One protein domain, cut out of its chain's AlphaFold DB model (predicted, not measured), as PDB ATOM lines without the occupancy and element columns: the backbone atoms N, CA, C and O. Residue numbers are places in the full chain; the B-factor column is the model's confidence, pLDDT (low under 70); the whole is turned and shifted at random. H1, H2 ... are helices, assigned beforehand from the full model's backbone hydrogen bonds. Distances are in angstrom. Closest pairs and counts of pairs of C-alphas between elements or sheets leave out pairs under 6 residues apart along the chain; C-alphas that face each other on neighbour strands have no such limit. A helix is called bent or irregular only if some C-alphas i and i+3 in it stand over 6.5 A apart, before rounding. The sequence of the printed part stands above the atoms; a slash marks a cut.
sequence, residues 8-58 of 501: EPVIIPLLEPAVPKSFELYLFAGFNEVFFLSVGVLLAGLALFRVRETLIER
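Overview. This is residues 8 to 58 of the 501 residues of the protein "DUF4040 domain-containing protein" of Boseongicola sp. SB0673_bin_14 (UniProt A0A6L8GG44). A short helix, H1, is joined by a long winding stretch, residues 16 to 32, to one long helix, H2, which stands free and has a kink near residue 50. The two helices are apart, with no packed core between them. The printed part has 51 residues, with H1 then H2 along the chain, no named strand, and the class all helix. It is extended, with a radius of gyration of the C-alphas of 17.5 A and spans of 47 by 24 by 16 A.

Along the chain. H1, residues 8 to 15, begins at C-alpha 8 (160.094, 187.764, 120.448) and measures 10.3 A. H2, residues 33 to 56, measures 31.3 A and ends at C-alpha 56 (180.261, 188.474, 85.844).

Arrangement. H1 and H2 are apart, with no C-alpha of one within 8 A of the other. H2 is irregular: C-alphas 50 and 53 are 7.8 A apart, and its kink is 56 degrees. O i to N i+4 pairs are within hydrogen-bond range in 2 of 4 in H1 and 18 of 20 in H2.

Size, cuts and confidence. The C-alphas farthest apart, of Ser 22 and Glu 57, are 47.6 A apart. The printed part has no cut, and the 17-residue link from H1 to H2 is long. pLDDT is under 70 at residues 8 to 12, 14 to 27 and 29.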
ATOM      1  N   GLU A   8     159.944 188.757 119.378       64.19
ATOM      2  CA  GLU A   8     160.094 187.764 120.448       64.19
ATOM      3  C   GLU A   8     158.870 186.843 120.600       64.19
ATOM      4  O   GLU A   8     159.066 185.629 120.552       64.19
ATOM      5  N   PRO A   9     157.614 187.336 120.678       66.50
ATOM      6  CA  PRO A   9     156.458 186.449 120.836       66.50
ATOM      7  C   PRO A   9     156.180 185.552 119.618       66.50
ATOM      8  O   PRO A   9     155.460 184.569 119.756       66.50
ATOM      9  N   VAL A  10     156.736 185.858 118.436       69.12
ATOM     10  CA  VAL A  10     156.564 185.044 117.216       69.12
ATOM     11  C   VAL A  10     157.710 184.049 117.041       69.12
ATOM     12  O   VAL A  10     157.486 182.903 116.663       69.12
ATOM     13  N   ILE A  11     158.942 184.475 117.316       68.75
ATOM     14  CA  ILE A  11     160.151 183.695 117.039       68.75
ATOM     15  C   ILE A  11     160.480 182.730 118.182       68.75
ATOM     16  O   ILE A  11     160.921 181.613 117.912       68.75
ATOM     17  N   ILE A  12     160.242 183.118 119.442       68.50
ATOM     18  CA  ILE A  12     160.551 182.266 120.600       68.50
ATOM     19  C   ILE A  12     159.780 180.935 120.534       68.50
ATOM     20  O   ILE A  12     160.449 179.906 120.571       68.50
ATOM     21  N   PRO A  13     158.452 180.884 120.289       70.69
ATOM     22  CA  PRO A  13     157.721 179.611 120.216       70.69
ATOM     23  C   PRO A  13     158.170 178.686 119.070       70.69
ATOM     24  O   PRO A  13     158.015 177.471 119.158       70.69
ATOM     25  N   LEU A  14     158.717 179.252 117.986       68.62
ATOM     26  CA  LEU A  14     159.231 178.513 116.823       68.62
ATOM     27  C   LEU A  14     160.622 177.908 117.074       68.62
ATOM     28  O   LEU A  14     160.959 176.890 116.470       68.62
ATOM     29  N   LEU A  15     161.427 178.521 117.949       68.69
ATOM     30  CA  LEU A  15     162.809 178.115 118.237       68.69
ATOM     31  C   LEU A  15     162.977 177.369 119.566       68.69
ATOM     32  O   LEU A  15     163.912 176.581 119.684       68.69
ATOM     33  N   GLU A  16     162.084 177.565 120.539       66.19
ATOM     34  CA  GLU A  16     162.103 176.887 121.845       66.19
ATOM     35  C   GLU A  16     162.157 175.345 121.744       66.19
ATOM     36  O   GLU A  16     162.905 174.733 122.509       66.19
ATOM     37  N   PRO A  17     161.489 174.688 120.764       68.19
ATOM     38  CA  PRO A  17     161.624 173.243 120.560       68.19
ATOM     39  C   PRO A  17     163.007 172.810 120.048       68.19
ATOM     40  O   PRO A  17     163.392 171.656 120.225       68.19
ATOM     41  N   ALA A  18     163.745 173.709 119.385       68.81
ATOM     42  CA  ALA A  18     165.022 173.416 118.734       68.81
ATOM     43  C   ALA A  18     166.245 173.840 119.570       68.81
ATOM     44  O   ALA A  18     167.316 173.250 119.419       68.81
ATOM     45  N   VAL A  19     166.115 174.845 120.449       66.00
ATOM     46  CA  VAL A  19     167.222 175.379 121.263       66.00
ATOM     47  C   VAL A  19     166.742 175.692 122.695       66.00
ATOM     48  O   VAL A  19     166.146 176.742 122.923       66.00
ATOM     49  N   PRO A  20     167.043 174.842 123.699       59.06
ATOM     50  CA  PRO A  20     166.584 175.012 125.082       59.06
ATOM     51  C   PRO A  20     167.493 175.974 125.874       59.06
ATOM     52  O   PRO A  20     168.044 175.626 126.920       59.06
ATOM     53  N   LYS A  21     167.715 177.184 125.356       60.22
ATOM     54  CA  LYS A  21     168.424 178.260 126.065       60.22
ATOM     55  C   LYS A  21     167.647 179.559 125.930       60.22
ATOM     56  O   LYS A  21     167.246 179.918 124.830       60.22
ATOM     57  N   SER A  22     167.499 180.290 127.033       60.59
ATOM     58  CA  SER A  22     166.981 181.658 127.018       60.59
ATOM     59  C   SER A  22     167.936 182.552 126.220       60.59
ATOM     60  O   SER A  22     169.095 182.711 126.612       60.59
ATOM     61  N   PHE A  23     167.475 183.109 125.100       61.16
ATOM     62  CA  PHE A  23     168.206 184.101 124.315       61.16
ATOM     63  C   PHE A  23     167.419 185.410 124.283       61.16
ATOM     64  O   PHE A  23     166.196 185.404 124.192       61.16
ATOM     65  N   GLU A  24     168.128 186.531 124.363       62.25
ATOM     66  CA  GLU A  24     167.550 187.869 124.248       62.25
ATOM     67  C   GLU A  24     167.897 188.428 122.859       62.25
ATOM     68  O   GLU A  24     169.062 188.428 122.445       62.25
ATOM     69  N   LEU A  25     166.886 188.867 122.103       61.88
ATOM     70  CA  LEU A  25     167.066 189.429 120.763       61.88
ATOM     71  C   LEU A  25     167.376 190.923 120.872       61.88
ATOM     72  O   LEU A  25     166.491 191.779 120.926       61.88
ATOM     73  N   TYR A  26     168.663 191.255 120.880       63.88
ATOM     74  CA  TYR A  26     169.098 192.647 120.854       63.88
ATOM     75  C   TYR A  26     169.181 193.163 119.414       63.88
ATOM     76  O   TYR A  26     169.918 192.621 118.596       63.88
ATOM     77  N   LEU A  27     168.494 194.272 119.119       64.31
ATOM     78  CA  LEU A  27     168.644 194.995 117.843       64.31
ATOM     79  C   LEU A  27     170.086 195.501 117.647       64.31
ATOM     80  O   LEU A  27     170.598 195.561 116.534       64.31
ATOM     81  N   PHE A  28     170.744 195.862 118.747       71.25
ATOM     82  CA  PHE A  28     172.142 196.261 118.776       71.25
ATOM     83  C   PHE A  28     172.769 195.734 120.064       71.25
ATOM     84  O   PHE A  28     172.533 196.268 121.147       71.25
ATOM     85  N   ALA A  29     173.551 194.662 119.941       69.19
ATOM     86  CA  ALA A  29     174.237 194.009 121.058       69.19
ATOM     87  C   ALA A  29     175.586 194.674 121.423       69.19
ATOM     88  O   ALA A  29     176.344 194.131 122.223       69.19
ATOM     89  N   GLY A  30     175.902 195.838 120.835       78.12
ATOM     90  CA  GLY A  30     177.187 196.527 120.982       78.12
ATOM     91  C   GLY A  30     178.231 196.132 119.927       78.12
ATOM     92  O   GLY A  30     177.951 195.387 118.990       78.12
ATOM     93  N   PHE A  31     179.452 196.652 120.082       82.50
ATOM     94  CA  PHE A  31     180.594 196.363 119.204       82.50
ATOM     95  C   PHE A  31     181.233 195.012 119.558       82.50
ATOM     96  O   PHE A  31     182.269 194.958 120.218       82.50
ATOM     97  N   ASN A  32     180.590 193.919 119.150       82.62
ATOM     98  CA  ASN A  32     181.067 192.551 119.360       82.62
ATOM     99  C   ASN A  32     181.621 191.923 118.064       82.62
ATOM    100  O   ASN A  32     181.569 192.524 116.989       82.62
ATOM    101  N   GLU A  33     182.152 190.701 118.151       84.38
ATOM    102  CA  GLU A  33     182.711 189.976 116.996       84.38
ATOM    103  C   GLU A  33     181.698 189.820 115.850       84.38
ATOM    104  O   GLU A  33     182.035 190.026 114.685       84.38
ATOM    105  N   VAL A  34     180.435 189.530 116.180       85.50
ATOM    106  CA  VAL A  34     179.346 189.360 115.204       85.50
ATOM    107  C   VAL A  34     179.041 190.673 114.475       85.50
ATOM    108  O   VAL A  34     178.803 190.664 113.265       85.50
ATOM    109  N   PHE A  35     179.101 191.812 115.172       85.88
ATOM    110  CA  PHE A  35     178.949 193.138 114.577       85.88
ATOM    111  C   PHE A  35     180.068 193.415 113.567       85.88
ATOM    112  O   PHE A  35     179.783 193.784 112.429       85.88
ATOM    113  N   PHE A  36     181.330 193.178 113.938       89.00
ATOM    114  CA  PHE A  36     182.459 193.376 113.024       89.00
ATOM    115  C   PHE A  36     182.429 192.415 111.828       89.00
ATOM    116  O   PHE A  36     182.726 192.843 110.714       89.00
ATOM    117  N   LEU A  37     182.001 191.159 112.010       90.25
ATOM    118  CA  LEU A  37     181.766 190.219 110.905       90.25
ATOM    119  C   LEU A  37     180.656 190.704 109.966       90.25
ATOM    120  O   LEU A  37     180.835 190.674 108.753       90.25
ATOM    121  N   SER A  38     179.544 191.204 110.507       88.81
ATOM    122  CA  SER A  38     178.431 191.742 109.711       88.81
ATOM    123  C   SER A  38     178.853 192.977 108.909       88.81
ATOM    124  O   SER A  38     178.552 193.079 107.721       88.81
ATOM    125  N   VAL A  39     179.614 193.889 109.530       90.56
ATOM    126  CA  VAL A  39     180.234 195.036 108.843       90.56
ATOM    127  C   VAL A  39     181.212 194.553 107.769       90.56
ATOM    128  O   VAL A  39     181.197 195.074 106.656       90.56
ATOM    129  N   GLY A  40     182.015 193.529 108.059       94.56
ATOM    130  CA  GLY A  40     182.923 192.904 107.098       94.56
ATOM    131  C   GLY A  40     182.195 192.319 105.887       94.56
ATOM    132  O   GLY A  40     182.595 192.586 104.759       94.56
ATOM    133  N   VAL A  41     181.091 191.596 106.096       94.19
ATOM    134  CA  VAL A  41     180.238 191.055 105.025       94.19
ATOM    135  C   VAL A  41     179.612 192.179 104.200       94.19
ATOM    136  O   VAL A  41     179.604 192.091 102.975       94.19
ATOM    137  N   LEU A  42     179.142 193.258 104.834       93.31
ATOM    138  CA  LEU A  42     178.604 194.425 104.128       93.31
ATOM    139  C   LEU A  42     179.667 195.109 103.263       93.31
ATOM    140  O   LEU A  42     179.410 195.402 102.097       93.31
ATOM    141  N   LEU A  43     180.864 195.337 103.806       93.81
ATOM    142  CA  LEU A  43     181.975 195.941 103.068       93.81
ATOM    143  C   LEU A  43     182.469 195.028 101.940       93.81
ATOM    144  O   LEU A  43     182.709 195.511 100.833       93.81
ATOM    145  N   ALA A  44     182.568 193.720 102.186       93.56
ATOM    146  CA  ALA A  44     182.918 192.731 101.172       93.56
ATOM    147  C   ALA A  44     181.861 192.680 100.063       93.56
ATOM    148  O   ALA A  44     182.212 192.731  98.889       93.56
ATOM    149  N   GLY A  45     180.574 192.668 100.417       91.75
ATOM    150  CA  GLY A  45     179.465 192.734  99.469       91.75
ATOM    151  C   GLY A  45     179.475 194.021  98.644       91.75
ATOM    152  O   GLY A  45     179.285 193.965  97.433       91.75
ATOM    153  N   LEU A  46     179.778 195.171  99.259       93.50
ATOM    154  CA  LEU A  46     179.907 196.454  98.562       93.50
ATOM    155  C   LEU A  46     181.093 196.453  97.583       93.50
ATOM    156  O   LEU A  46     180.968 196.921  96.451       93.50
ATOM    157  N   ALA A  47     182.236 195.909  98.004       90.25
ATOM    158  CA  ALA A  47     183.412 195.758  97.154       90.25
ATOM    159  C   ALA A  47     183.118 194.829  95.964       90.25
ATOM    160  O   ALA A  47     183.402 195.182  94.819       90.25
ATOM    161  N   LEU A  48     182.470 193.691  96.216       89.38
ATOM    162  CA  LEU A  48     182.075 192.716  95.197       89.38
ATOM    163  C   LEU A  48     181.041 193.318  94.233       89.38
ATOM    164  O   LEU A  48     181.182 193.187  93.020       89.38
ATOM    165  N   PHE A  49     180.076 194.091  94.742       88.50
ATOM    166  CA  PHE A  49     179.107 194.830  93.931       88.50
ATOM    167  C   PHE A  49     179.773 195.868  93.025       88.50
ATOM    168  O   PHE A  49     179.307 196.101  91.909       88.50
ATOM    169  N   ARG A  50     180.867 196.492  93.471       89.38
ATOM    170  CA  ARG A  50     181.591 197.499  92.684       89.38
ATOM    171  C   ARG A  50     182.443 196.890  91.571       89.38
ATOM    172  O   ARG A  50     182.638 197.546  90.556       89.38
ATOM    173  N   VAL A  51     182.895 195.646  91.737       89.38
ATOM    174  CA  VAL A  51     183.685 194.894  90.740       89.38
ATOM    175  C   VAL A  51     182.810 193.914  89.933       89.38
ATOM    176  O   VAL A  51     183.307 193.204  89.062       89.38
ATOM    177  N   ARG A  52     181.490 193.890  90.178       87.06
ATOM    178  CA  ARG A  52     180.556 192.887  89.631       87.06
ATOM    179  C   ARG A  52     180.609 192.754  88.110       87.06
ATOM    180  O   ARG A  52     180.525 191.642  87.623       87.06
ATOM    181  N   GLU A  53     180.758 193.851  87.371       82.00
ATOM    182  CA  GLU A  53     180.716 193.828  85.902       82.00
ATOM    183  C   GLU A  53     181.923 193.059  85.350       82.00
ATOM    184  O   GLU A  53     181.765 192.131  84.567       82.00
ATOM    185  N   THR A  54     183.113 193.314  85.899       79.56
ATOM    186  CA  THR A  54     184.337 192.572  85.559       79.56
ATOM    187  C   THR A  54     184.310 191.121  86.053       79.56
ATOM    188  O   THR A  54     184.969 190.260  85.472       79.56
ATOM    189  N   LEU A  55     183.593 190.845  87.149       79.88
ATOM    190  CA  LEU A  55     183.483 189.502  87.718       79.88
ATOM    191  C   LEU A  55     182.494 188.632  86.930       79.88
ATOM    192  O   LEU A  55     182.818 187.496  86.605       79.88
ATOM    193  N   ILE A  56     181.321 189.170  86.589       79.56
ATOM    194  CA  ILE A  56     180.261 188.474  85.844       79.56
ATOM    195  C   ILE A  56     180.731 188.144  84.423       79.56
ATOM    196  O   ILE A  56     180.485 187.043  83.953       79.56
ATOM    197  N   GLU A  57     181.480 189.036  83.770       78.50
ATOM    198  CA  GLU A  57     182.053 188.768  82.440       78.50
ATOM    199  C   GLU A  57     183.123 187.660  82.440       78.50
ATOM    200  O   GLU A  57     183.415 187.085  81.393       78.50
ATOM    201  N   ARG A  58     183.731 187.360  83.596       77.19
ATOM    202  CA  ARG A  58     184.787 186.338  83.736       77.19
ATOM    203  C   ARG A  58     184.304 185.023  84.337       77.19
ATOM    204  O   ARG A  58     185.006 184.022  84.212       77.19
TER     205      ARG A  58